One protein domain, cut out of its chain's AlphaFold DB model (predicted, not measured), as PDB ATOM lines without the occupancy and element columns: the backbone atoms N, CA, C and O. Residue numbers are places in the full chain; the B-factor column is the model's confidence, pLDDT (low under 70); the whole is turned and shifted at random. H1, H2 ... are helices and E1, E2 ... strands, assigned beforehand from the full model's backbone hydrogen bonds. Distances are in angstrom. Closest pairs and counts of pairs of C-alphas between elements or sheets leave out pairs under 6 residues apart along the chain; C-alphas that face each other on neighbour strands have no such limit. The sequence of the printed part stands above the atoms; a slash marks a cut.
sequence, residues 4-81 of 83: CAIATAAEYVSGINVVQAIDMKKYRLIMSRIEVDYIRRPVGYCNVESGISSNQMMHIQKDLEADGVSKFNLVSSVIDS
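Overview. This is residues 4 to 81 of the 83 residues of an uncharacterized protein of Crocinitomicaceae bacterium (UniProt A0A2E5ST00). A short antiparallel ribbon of two strands, E1 and E2, has the long helix H1 packed along it through residues 6 to 17, and together they fill one end of a rod. The second helix, H2, lies at the other end of the rod, between E1 and E2 along the chain, while the long unnamed stretch of residues 22 to 45 runs from the H2 end back to the far end of the ribbon. The printed part has 78 residues with two named helices and two named strands, in the order H1, E1, H2, E2, and the class is mixed, helices and strands. The whole is only just loose, close to compact, with a radius of gyration of the C-alphas of 14.2 A, and it spans 45 by 22 by 20 A.

Arrangement. The sheet has two strands, E1 at residues 46 to 50 and E2 at residues 76 to 80. They are antiparallel neighbours, with 161 degrees between their N-to-C directions. C-alphas 46 and 80 face each other at 4.1 A, and C-alphas 50 and 76 at 4.4 A. N 47 and O 79 are within hydrogen-bond range at 2.8 A, as are N 77 and O 49 at 2.9 A. H1, residues 4 to 21, has 9 pairs of C-alphas within 8 A of E1, and the closest are those of Ser 14 and Ser 50, 5.6 A apart. H1 and E2 have 6 such pairs, and their closest C-alphas are those of Ala 10 and Ser 76, at 5.8 A. H2, residues 54 to 67, is apart from H1, but only just, with the closest C-alphas 8.3 A from each other. In both H1 and H2 every O i to N i+4 pair is within hydrogen-bond range.

Along the chain. E1 runs from Cys 46 to Ser 50 and measures 13.5 A from first to last C-alpha; E2 runs from Ser 76 to Asp 80 and measures 13.3 A, ending with C-alpha 80 at (27.373, -39.579, 29.667). H1 is the longest helix, with 18 residues from Cys 4 to Ala 21 and 25.8 A from first to last C-alpha; its C-alpha 4 is at (41.886, -39.092, 34.545). H2 has 14 residues from Ser 54 to Asp 67 and measures 19.9 A, with C-alpha 67 at (43.241, -7.622, 47.178).

Size, cuts and confidence. The two C-alphas farthest apart are those of Gly 44 and Ala 66, at 45.7 A. The link from H1 to E1 is long, with 24 residues, whose C-alphas lie 9 to 24 A from the mean of the C-alphas. The link from E1 to H2 is tight, with 3 residues, and that from H2 to E2 is short, with 8 residues. The printed part has no cut between residues 4 and 81. The mean pLDDT of the printed part is 95.4, and no printed residue is under 70.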
ATOM      1  N   CYS A   4      41.123 -40.303  34.857       95.62
ATOM      2  CA  CYS A   4      41.886 -39.092  34.545       95.62
ATOM      3  C   CYS A   4      41.294 -38.302  33.373       95.62
ATOM      4  O   CYS A   4      41.312 -37.084  33.410       95.62
ATOM      5  N   ALA A   5      40.724 -38.966  32.363       95.44
ATOM      6  CA  ALA A   5      40.109 -38.262  31.236       95.44
ATOM      7  C   ALA A   5      38.835 -37.508  31.657       95.44
ATOM      8  O   ALA A   5      38.593 -36.411  31.165       95.44
ATOM      9  N   ILE A   6      38.069 -38.051  32.612       96.19
ATOM     10  CA  ILE A   6      36.923 -37.356  33.223       96.19
ATOM     11  C   ILE A   6      37.412 -36.109  33.970       96.19
ATOM     12  O   ILE A   6      36.888 -35.021  33.746       96.19
ATOM     13  N   ALA A   7      38.444 -36.257  34.810       97.00
ATOM     14  CA  ALA A   7      39.021 -35.144  35.562       97.00
ATOM     15  C   ALA A   7      39.574 -34.050  34.637       97.00
ATOM     16  O   ALA A   7      39.268 -32.884  34.840       97.00
ATOM     17  N   THR A   8      40.312 -34.416  33.584       96.94
ATOM     18  CA  THR A   8      40.837 -33.461  32.596       96.94
ATOM     19  C   THR A   8      39.722 -32.729  31.857       96.94
ATOM     20  O   THR A   8      39.825 -31.526  31.642       96.94
ATOM     21  N   ALA A   9      38.647 -33.420  31.469       96.44
ATOM     22  CA  ALA A   9      37.529 -32.773  30.789       96.44
ATOM     23  C   ALA A   9      36.809 -31.775  31.718       96.44
ATOM     24  O   ALA A   9      36.530 -30.647  31.310       96.44
ATOM     25  N   ALA A  10      36.578 -32.168  32.974       96.56
ATOM     26  CA  ALA A  10      36.021 -31.315  34.023       96.56
ATOM     27  C   ALA A  10      36.904 -30.087  34.309       96.56
ATOM     28  O   ALA A  10      36.412 -28.960  34.294       96.56
ATOM     29  N   GLU A  11      38.209 -30.298  34.502       96.94
ATOM     30  CA  GLU A  11      39.208 -29.245  34.709       96.94
ATOM     31  C   GLU A  11      39.224 -28.258  33.541       96.94
ATOM     32  O   GLU A  11      39.143 -27.047  33.748       96.94
ATOM     33  N   TYR A  12      39.298 -28.768  32.311       96.38
ATOM     34  CA  TYR A  12      39.401 -27.951  31.110       96.38
ATOM     35  C   TYR A  12      38.186 -27.034  30.936       96.38
ATOM     36  O   TYR A  12      38.348 -25.830  30.728       96.38
ATOM     37  N   VAL A  13      36.969 -27.576  31.061       96.31
ATOM     38  CA  VAL A  13      35.732 -26.793  30.899       96.31
ATOM     39  C   VAL A  13      35.553 -25.781  32.036       96.31
ATOM     40  O   VAL A  13      35.103 -24.660  31.803       96.31
ATOM     41  N   SER A  14      35.966 -26.111  33.260       95.62
ATOM     42  CA  SER A  14      35.992 -25.130  34.348       95.62
ATOM     43  C   SER A  14      37.026 -24.025  34.108       95.62
ATOM     44  O   SER A  14      36.712 -22.847  34.274       95.62
ATOM     45  N   GLY A  15      38.237 -24.371  33.668       95.00
ATOM     46  CA  GLY A  15      39.304 -23.407  33.400       95.00
ATOM     47  C   GLY A  15      38.976 -22.453  32.251       95.00
ATOM     48  O   GLY A  15      39.176 -21.244  32.384       95.00
ATOM     49  N   ILE A  16      38.423 -22.964  31.144       94.94
ATOM     50  CA  ILE A  16      38.095 -22.129  29.981       94.94
ATOM     51  C   ILE A  16      37.005 -21.100  30.300       94.94
ATOM     52  O   ILE A  16      37.111 -19.963  29.848       94.94
ATOM     53  N   ASN A  17      36.030 -21.439  31.150       93.81
ATOM     54  CA  ASN A  17      35.024 -20.485  31.624       93.81
ATOM     55  C   ASN A  17      35.652 -19.297  32.364       93.81
ATOM     56  O   ASN A  17      35.228 -18.158  32.183       93.81
ATOM     57  N   VAL A  18      36.683 -19.541  33.179       94.25
ATOM     58  CA  VAL A  18      37.400 -18.462  33.875       94.25
ATOM     59  C   VAL A  18      38.185 -17.610  32.888       94.25
ATOM     60  O   VAL A  18      38.108 -16.387  32.939       94.25
ATOM     61  N   VAL A  19      38.907 -18.248  31.964       94.38
ATOM     62  CA  VAL A  19      39.707 -17.554  30.942       94.38
ATOM     63  C   VAL A  19      38.836 -16.685  30.031       94.38
ATOM     64  O   VAL A  19      39.283 -15.635  29.581       94.38
ATOM     65  N   GLN A  20      37.595 -17.096  29.767       93.94
ATOM     66  CA  GLN A  20      36.637 -16.304  28.993       93.94
ATOM     67  C   GLN A  20      36.041 -15.134  29.787       93.94
ATOM     68  O   GLN A  20      35.688 -14.119  29.192       93.94
ATOM     69  N   ALA A  21      35.920 -15.265  31.110       92.69
ATOM     70  CA  ALA A  21      35.295 -14.258  31.963       92.69
ATOM     71  C   ALA A  21      36.278 -13.222  32.538       92.69
ATOM     72  O   ALA A  21      35.851 -12.135  32.928       92.69
ATOM     73  N   ILE A  22      37.574 -13.538  32.617       92.62
ATOM     74  CA  ILE A  22      38.592 -12.713  33.284       92.62
ATOM     75  C   ILE A  22      39.705 -12.329  32.302       92.62
ATOM     76  O   ILE A  22      40.193 -13.154  31.533       92.62
ATOM     77  N   ASP A  23      40.159 -11.072  32.359       92.50
ATOM     78  CA  ASP A  23      41.295 -10.601  31.561       92.50
ATOM     79  C   ASP A  23      42.618 -11.216  32.049       92.50
ATOM     80  O   ASP A  23      43.277 -10.726  32.973       92.50
ATOM     81  N   MET A  24      43.029 -12.285  31.372       92.75
ATOM     82  CA  MET A  24      44.259 -13.024  31.653       92.75
ATOM     83  C   MET A  24      45.547 -12.230  31.374       92.75
ATOM     84  O   MET A  24      46.632 -12.700  31.709       92.75
ATOM     85  N   LYS A  25      45.474 -11.027  30.780       94.94
ATOM     86  CA  LYS A  25      46.643 -10.132  30.701       94.94
ATOM     87  C   LYS A  25      46.971  -9.503  32.053       94.94
ATOM     88  O   LYS A  25      48.123  -9.145  32.284       94.94
ATOM     89  N   LYS A  26      45.966  -9.346  32.921       95.19
ATOM     90  CA  LYS A  26      46.106  -8.737  34.251       95.19
ATOM     91  C   LYS A  26      46.323  -9.774  35.345       95.19
ATOM     92  O   LYS A  26      47.019  -9.494  36.314       95.19
ATOM     93  N   TYR A  27      45.744 -10.962  35.180       95.69
ATOM     94  CA  TYR A  27      45.703 -11.980  36.224       95.69
ATOM     95  C   TYR A  27      46.170 -13.345  35.722       95.69
ATOM     96  O   TYR A  27      46.051 -13.676  34.545       95.69
ATOM     97  N   ARG A  28      46.666 -14.173  36.648       95.38
ATOM     98  CA  ARG A  28      47.030 -15.569  36.389       95.38
ATOM     99  C   ARG A  28      46.052 -16.502  37.092       95.38
ATOM    100  O   ARG A  28      45.837 -16.385  38.293       95.38
ATOM    101  N   LEU A  29      45.533 -17.476  36.352       95.31
ATOM    102  CA  LEU A  29      44.714 -18.555  36.892       95.31
ATOM    103  C   LEU A  29      45.612 -19.655  37.465       95.31
ATOM    104  O   LEU A  29      46.565 -20.091  36.814       95.31
ATOM    105  N   ILE A  30      45.301 -20.105  38.678       95.88
ATOM    106  CA  ILE A  30      46.005 -21.194  39.357       95.88
ATOM    107  C   ILE A  30      44.964 -22.156  39.928       95.88
ATOM    108  O   ILE A  30      44.181 -21.785  40.802       95.88
ATOM    109  N   MET A  31      44.979 -23.409  39.471       95.69
ATOM    110  CA  MET A  31      44.177 -24.466  40.082       95.69
ATOM    111  C   MET A  31      44.883 -24.971  41.343       95.69
ATOM    112  O   MET A  31      45.855 -25.716  41.270       95.69
ATOM    113  N   SER A  32      44.408 -24.534  42.510       96.56
ATOM    114  CA  SER A  32      45.006 -24.925  43.798       96.56
ATOM    115  C   SER A  32      44.567 -26.307  44.292       96.56
ATOM    116  O   SER A  32      45.291 -26.941  45.055       96.56
ATOM    117  N   ARG A  33      43.380 -26.769  43.879       97.06
ATOM    118  CA  ARG A  33      42.805 -28.067  44.244       97.06
ATOM    119  C   ARG A  33      41.797 -28.502  43.185       97.06
ATOM    120  O   ARG A  33      41.059 -27.667  42.671       97.06
ATOM    121  N   ILE A  34      41.744 -29.806  42.934       96.50
ATOM    122  CA  ILE A  34      40.670 -30.478  42.203       96.50
ATOM    123  C   ILE A  34      40.170 -31.650  43.046       96.50
ATOM    124  O   ILE A  34      40.961 -32.349  43.681       96.50
ATOM    125  N   GLU A  35      38.857 -31.836  43.077       97.25
ATOM    126  CA  GLU A  35      38.184 -32.958  43.723       97.25
ATOM    127  C   GLU A  35      37.140 -33.492  42.745       97.25
ATOM    128  O   GLU A  35      36.436 -32.706  42.110       97.25
ATOM    129  N   VAL A  36      37.106 -34.812  42.555       96.81
ATOM    130  CA  VAL A  36      36.253 -35.459  41.553       96.81
ATOM    131  C   VAL A  36      35.564 -36.656  42.184       96.81
ATOM    132  O   VAL A  36      36.223 -37.613  42.590       96.81
ATOM    133  N   ASP A  37      34.236 -36.618  42.192       97.00
ATOM    134  CA  ASP A  37      33.404 -37.726  42.645       97.00
ATOM    135  C   ASP A  37      33.059 -38.654  41.475       97.00
ATOM    136  O   ASP A  37      32.278 -38.325  40.578       97.00
ATOM    137  N   TYR A  38      33.643 -39.852  41.476       95.12
ATOM    138  CA  TYR A  38      33.393 -40.869  40.453       95.12
ATOM    139  C   TYR A  38      32.196 -41.745  40.831       95.12
ATOM    140  O   TYR A  38      32.351 -42.802  41.438       95.12
ATOM    141  N   ILE A  39      30.995 -41.313  40.445       94.06
ATOM    142  CA  ILE A  39      29.736 -41.968  40.839       94.06
ATOM    143  C   ILE A  39      29.543 -43.324  40.139       94.06
ATOM    144  O   ILE A  39      29.161 -44.310  40.767       94.06
ATOM    145  N   ARG A  40      29.790 -43.392  38.824       92.75
ATOM    146  CA  ARG A  40      29.657 -44.622  38.027       92.75
ATOM    147  C   ARG A  40      30.573 -44.618  36.809       92.75
ATOM    148  O   ARG A  40      31.144 -43.593  36.440       92.75
ATOM    149  N   ARG A  41      30.694 -45.772  36.148       93.50
ATOM    150  CA  ARG A  41      31.400 -45.889  34.865       93.50
ATOM    151  C   ARG A  41      30.572 -45.221  33.749       93.50
ATOM    152  O   ARG A  41      29.414 -45.607  33.587       93.50
ATOM    153  N   PRO A  42      31.153 -44.299  32.958       94.06
ATOM    154  CA  PRO A  42      30.470 -43.716  31.804       94.06
ATOM    155  C   PRO A  42      30.295 -44.712  30.653       94.06
ATOM    156  O   PRO A  42      31.212 -45.493  30.368       94.06
ATOM    157  N   VAL A  43      29.162 -44.621  29.965       95.19
ATOM    158  CA  VAL A  43      28.767 -45.369  28.768       95.19
ATOM    159  C   VAL A  43      28.614 -44.385  27.605       95.19
ATOM    160  O   VAL A  43      27.993 -43.340  27.748       95.19
ATOM    161  N   GLY A  44      29.202 -44.707  26.452       93.69
ATOM    162  CA  GLY A  44      29.166 -43.822  25.286       93.69
ATOM    163  C   GLY A  44      30.050 -42.578  25.431       93.69
ATOM    164  O   GLY A  44      31.134 -42.634  26.025       93.69
ATOM    165  N   TYR A  45      29.617 -41.471  24.824       93.69
ATOM    166  CA  TYR A  45      30.312 -40.182  24.902       93.69
ATOM    167  C   TYR A  45      29.925 -39.429  26.177       93.69
ATOM    168  O   TYR A  45      28.876 -39.683  26.762       93.69
ATOM    169  N   CYS A  46      30.770 -38.493  26.609       95.12
ATOM    170  CA  CYS A  46      30.487 -37.647  27.765       95.12
ATOM    171  C   CYS A  46      30.439 -36.179  27.358       95.12
ATOM    172  O   CYS A  46      31.289 -35.720  26.597       95.12
ATOM    173  N   ASN A  47      29.478 -35.461  27.924       96.19
ATOM    174  CA  ASN A  47      29.393 -34.012  27.897       96.19
ATOM    175  C   ASN A  47      29.804 -33.462  29.259       96.19
ATOM    176  O   ASN A  47      29.555 -34.084  30.293       96.19
ATOM    177  N   VAL A  48      30.436 -32.294  29.245       96.56
ATOM    178  CA  VAL A  48      30.878 -31.613  30.457       96.56
ATOM    179  C   VAL A  48      30.316 -30.209  30.466       96.56
ATOM    180  O   VAL A  48      30.450 -29.478  29.487       96.56
ATOM    181  N   GLU A  49      29.718 -29.835  31.588       95.62
ATOM    182  CA  GLU A  49      29.150 -28.510  31.796       95.62
ATOM    183  C   GLU A  49      29.770 -27.871  33.036       95.62
ATOM    184  O   GLU A  49      29.995 -28.521  34.057       95.62
ATOM    185  N   SER A  50      30.052 -26.577  32.941       95.44
ATOM    186  CA  SER A  50      30.477 -25.733  34.054       95.44
ATOM    187  C   SER A  50      29.970 -24.319  33.793       95.44
ATOM    188  O   SER A  50      29.717 -23.952  32.644       95.44
ATOM    189  N   GLY A  51      29.850 -23.509  34.836       93.81
ATOM    190  CA  GLY A  51      29.432 -22.121  34.709       93.81
ATOM    191  C   GLY A  51      29.858 -21.305  35.917       93.81
ATOM    192  O   GLY A  51      30.060 -21.847  37.004       93.81
ATOM    193  N   ILE A  52      29.979 -19.995  35.715       94.50
ATOM    194  CA  ILE A  52      30.186 -19.032  36.794       94.50
ATOM    195  C   ILE A  52      28.909 -18.210  36.910       94.50
ATOM    196  O   ILE A  52      28.497 -17.558  35.952       94.50
ATOM    197  N   SER A  53      28.257 -18.259  38.067       94.19
ATOM    198  CA  SER A  53      27.048 -17.461  38.292       94.19
ATOM    199  C   SER A  53      27.373 -15.967  38.401       94.19
ATOM    200  O   SER A  53      28.473 -15.589  38.810       94.19
ATOM    201  N   SER A  54      26.396 -15.100  38.119       93.44
ATOM    202  CA  SER A  54      26.565 -13.642  38.245       93.44
ATOM    203  C   SER A  54      26.990 -13.219  39.654       93.44
ATOM    204  O   SER A  54      27.830 -12.336  39.806       93.44
ATOM    205  N   ASN A  55      26.465 -13.887  40.685       95.19
ATOM    206  CA  ASN A  55      26.843 -13.623  42.073       95.19
ATOM    207  C   ASN A  55      28.307 -13.996  42.332       95.19
ATOM    208  O   ASN A  55      29.045 -13.199  42.902       95.19
ATOM    209  N   GLN A  56      28.756 -15.172  41.875       94.62
ATOM    210  CA  GLN A  56      30.168 -15.554  41.990       94.62
ATOM    211  C   GLN A  56      31.072 -14.569  41.249       94.62
ATOM    212  O   GLN A  56      32.093 -14.166  41.792       94.62
ATOM    213  N   MET A  57      30.682 -14.138  40.047       95.56
ATOM    214  CA  MET A  57      31.457 -13.175  39.268       95.56
ATOM    215  C   MET A  57      31.590 -11.822  39.978       95.56
ATOM    216  O   MET A  57      32.676 -11.250  40.006       95.56
ATOM    217  N   MET A  58      30.516 -11.341  40.609       95.94
ATOM    218  CA  MET A  58      30.545 -10.114  41.408       95.94
ATOM    219  C   MET A  58      31.519 -10.224  42.589       95.94
ATOM    220  O   MET A  58      32.288  -9.299  42.837       95.94
ATOM    221  N   HIS A  59      31.523 -11.361  43.292       96.19
ATOM    222  CA  HIS A  59      32.480 -11.612  44.372       96.19
ATOM    223  C   HIS A  59      33.922 -11.661  43.862       96.19
ATOM    224  O   HIS A  59      34.783 -10.996  44.427       96.19
ATOM    225  N   ILE A  60      34.168 -12.369  42.755       96.31
ATOM    226  CA  ILE A  60      35.499 -12.461  42.144       96.31
ATOM    227  C   ILE A  60      36.029 -11.070  41.784       96.31
ATOM    228  O   ILE A  60      37.167 -10.751  42.108       96.31
ATOM    229  N   GLN A  61      35.215 -10.227  41.142       95.69
ATOM    230  CA  GLN A  61      35.633  -8.872  40.766       95.69
ATOM    231  C   GLN A  61      35.947  -8.015  41.990       95.69
ATOM    232  O   GLN A  61      36.989  -7.367  42.024       95.69
ATOM    233  N   LYS A  62      35.092  -8.074  43.018       97.12
ATOM    234  CA  LYS A  62      35.305  -7.337  44.265       97.12
ATOM    235  C   LYS A  62      36.631  -7.716  44.935       97.12
ATOM    236  O   LYS A  62      37.375  -6.828  45.341       97.12
ATOM    237  N   ASP A  63      36.927  -9.009  45.035       97.62
ATOM    238  CA  ASP A  63      38.168  -9.503  45.640       97.62
ATOM    239  C   ASP A  63      39.398  -9.110  44.802       97.62
ATOM    240  O   ASP A  63      40.412  -8.668  45.335       97.62
ATOM    241  N   LEU A  64      39.308  -9.214  43.469       96.38
ATOM    242  CA  LEU A  64      40.396  -8.814  42.572       96.38
ATOM    243  C   LEU A  64      40.691  -7.309  42.649       96.38
ATOM    244  O   LEU A  64      41.855  -6.923  42.589       96.38
ATOM    245  N   GLU A  65      39.666  -6.466  42.787       95.50
ATOM    246  CA  GLU A  65      39.828  -5.015  42.943       95.50
ATOM    247  C   GLU A  65      40.418  -4.630  44.305       95.50
ATOM    248  O   GLU A  65      41.232  -3.710  44.376       95.50
ATOM    249  N   ALA A  66      40.014  -5.319  45.375       97.31
ATOM    250  CA  ALA A  66      40.462  -5.022  46.733       97.31
ATOM    251  C   ALA A  66      41.866  -5.575  47.029       97.31
ATOM    252  O   ALA A  66      42.723  -4.849  47.530       97.31
ATOM    253  N   ASP A  67      42.097  -6.845  46.692       96.88
ATOM    254  CA  ASP A  67      43.241  -7.622  47.178       96.88
ATOM    255  C   ASP A  67      44.177  -8.088  46.049       96.88
ATOM    256  O   ASP A  67      45.248  -8.643  46.309       96.88
ATOM    257  N   GLY A  68      43.792  -7.902  44.780       96.25
ATOM    258  CA  GLY A  68      44.551  -8.392  43.622       96.25
ATOM    259  C   GLY A  68      44.533  -9.918  43.462       96.25
ATOM    260  O   GLY A  68      45.216 -10.462  42.590       96.25
ATOM    261  N   VAL A  69      43.759 -10.623  44.291       96.56
ATOM    262  CA  VAL A  69      43.624 -12.080  44.301       96.56
ATOM    263  C   VAL A  69      42.201 -12.457  44.695       96.56
ATOM    264  O   VAL A  69      41.614 -11.849  45.577       96.56
ATOM    265  N   SER A  70      41.649 -13.494  44.067       96.88
ATOM    266  CA  SER A  70      40.381 -14.095  44.486       96.88
ATOM    267  C   SER A  70      40.508 -15.611  44.505       96.88
ATOM    268  O   SER A  70      41.161 -16.205  43.640       96.88
ATOM    269  N   LYS A  71      39.882 -16.248  45.499       96.38
ATOM    270  CA  LYS A  71      39.803 -17.704  45.620       96.38
ATOM    271  C   LYS A  71      38.345 -18.126  45.609       96.38
ATOM    272  O   LYS A  71      37.578 -17.770  46.495       96.38
ATOM    273  N   PHE A  72      37.987 -18.947  44.635       95.50
ATOM    274  CA  PHE A  72      36.629 -19.432  44.447       95.50
ATOM    275  C   PHE A  72      36.643 -20.885  43.976       95.50
ATOM    276  O   PHE A  72      37.660 -21.389  43.496       95.50
ATOM    277  N   ASN A  73      35.498 -21.549  44.114       95.00
ATOM    278  CA  ASN A  73      35.294 -22.906  43.625       95.00
ATOM    279  C   ASN A  73      34.447 -22.868  42.354       95.00
ATOM    280  O   ASN A  73      33.459 -22.132  42.283       95.00
ATOM    281  N   LEU A  74      34.806 -23.711  41.390       94.44
ATOM    282  CA  LEU A  74      33.968 -24.036  40.246       94.44
ATOM    283  C   LEU A  74      33.542 -25.487  40.332       94.44
ATOM    284  O   LEU A  74      34.358 -26.364  40.602       94.44
ATOM    285  N   VAL A  75      32.257 -25.714  40.091       94.69
ATOM    286  CA  VAL A  75      31.687 -27.052  40.002       94.69
ATOM    287  C   VAL A  75      31.419 -27.339  38.530       94.69
ATOM    288  O   VAL A  75      30.924 -26.482  37.789       94.69
ATOM    289  N   SER A  76      31.787 -28.537  38.100       96.44
ATOM    290  CA  SER A  76      31.468 -29.062  36.779       96.44
ATOM    291  C   SER A  76      30.829 -30.434  36.908       96.44
ATOM    292  O   SER A  76      31.052 -31.158  37.877       96.44
ATOM    293  N   SER A  77      29.972 -30.764  35.946       96.12
ATOM    294  CA  SER A  77      29.290 -32.055  35.876       96.12
ATOM    295  C   SER A  77      29.670 -32.755  34.585       96.12
ATOM    296  O   SER A  77      29.618 -32.151  33.515       96.12
ATOM    297  N   VAL A  78      30.045 -34.030  34.694       96.19
ATOM    298  CA  VAL A  78      30.293 -34.905  33.545       96.19
ATOM    299  C   VAL A  78      29.129 -35.876  33.430       96.19
ATOM    300  O   VAL A  78      28.887 -36.666  34.339       96.19
ATOM    301  N   ILE A  79      28.413 -35.811  32.312       96.19
ATOM    302  CA  ILE A  79      27.216 -36.611  32.049       96.19
ATOM    303  C   ILE A  79      27.478 -37.424  30.788       96.19
ATOM    304  O   ILE A  79      27.928 -36.881  29.778       96.19
ATOM    305  N   ASP A  80      27.243 -38.729  30.844       95.75
ATOM    306  CA  ASP A  80      27.373 -39.579  29.667       95.75
ATOM    307  C   ASP A  80      26.096 -39.585  28.812       95.75
ATOM    308  O   ASP A  80      25.092 -38.958  29.156       95.75
ATOM    309  N   SER A  81      26.137 -40.250  27.662       94.94
ATOM    310  CA  SER A  81      25.022 -40.235  26.713       94.94
ATOM    311  C   SER A  81      23.783 -40.993  27.193       94.94
ATOM    312  O   SER A  81      22.706 -40.773  26.648       94.94
TER     313      SER A  81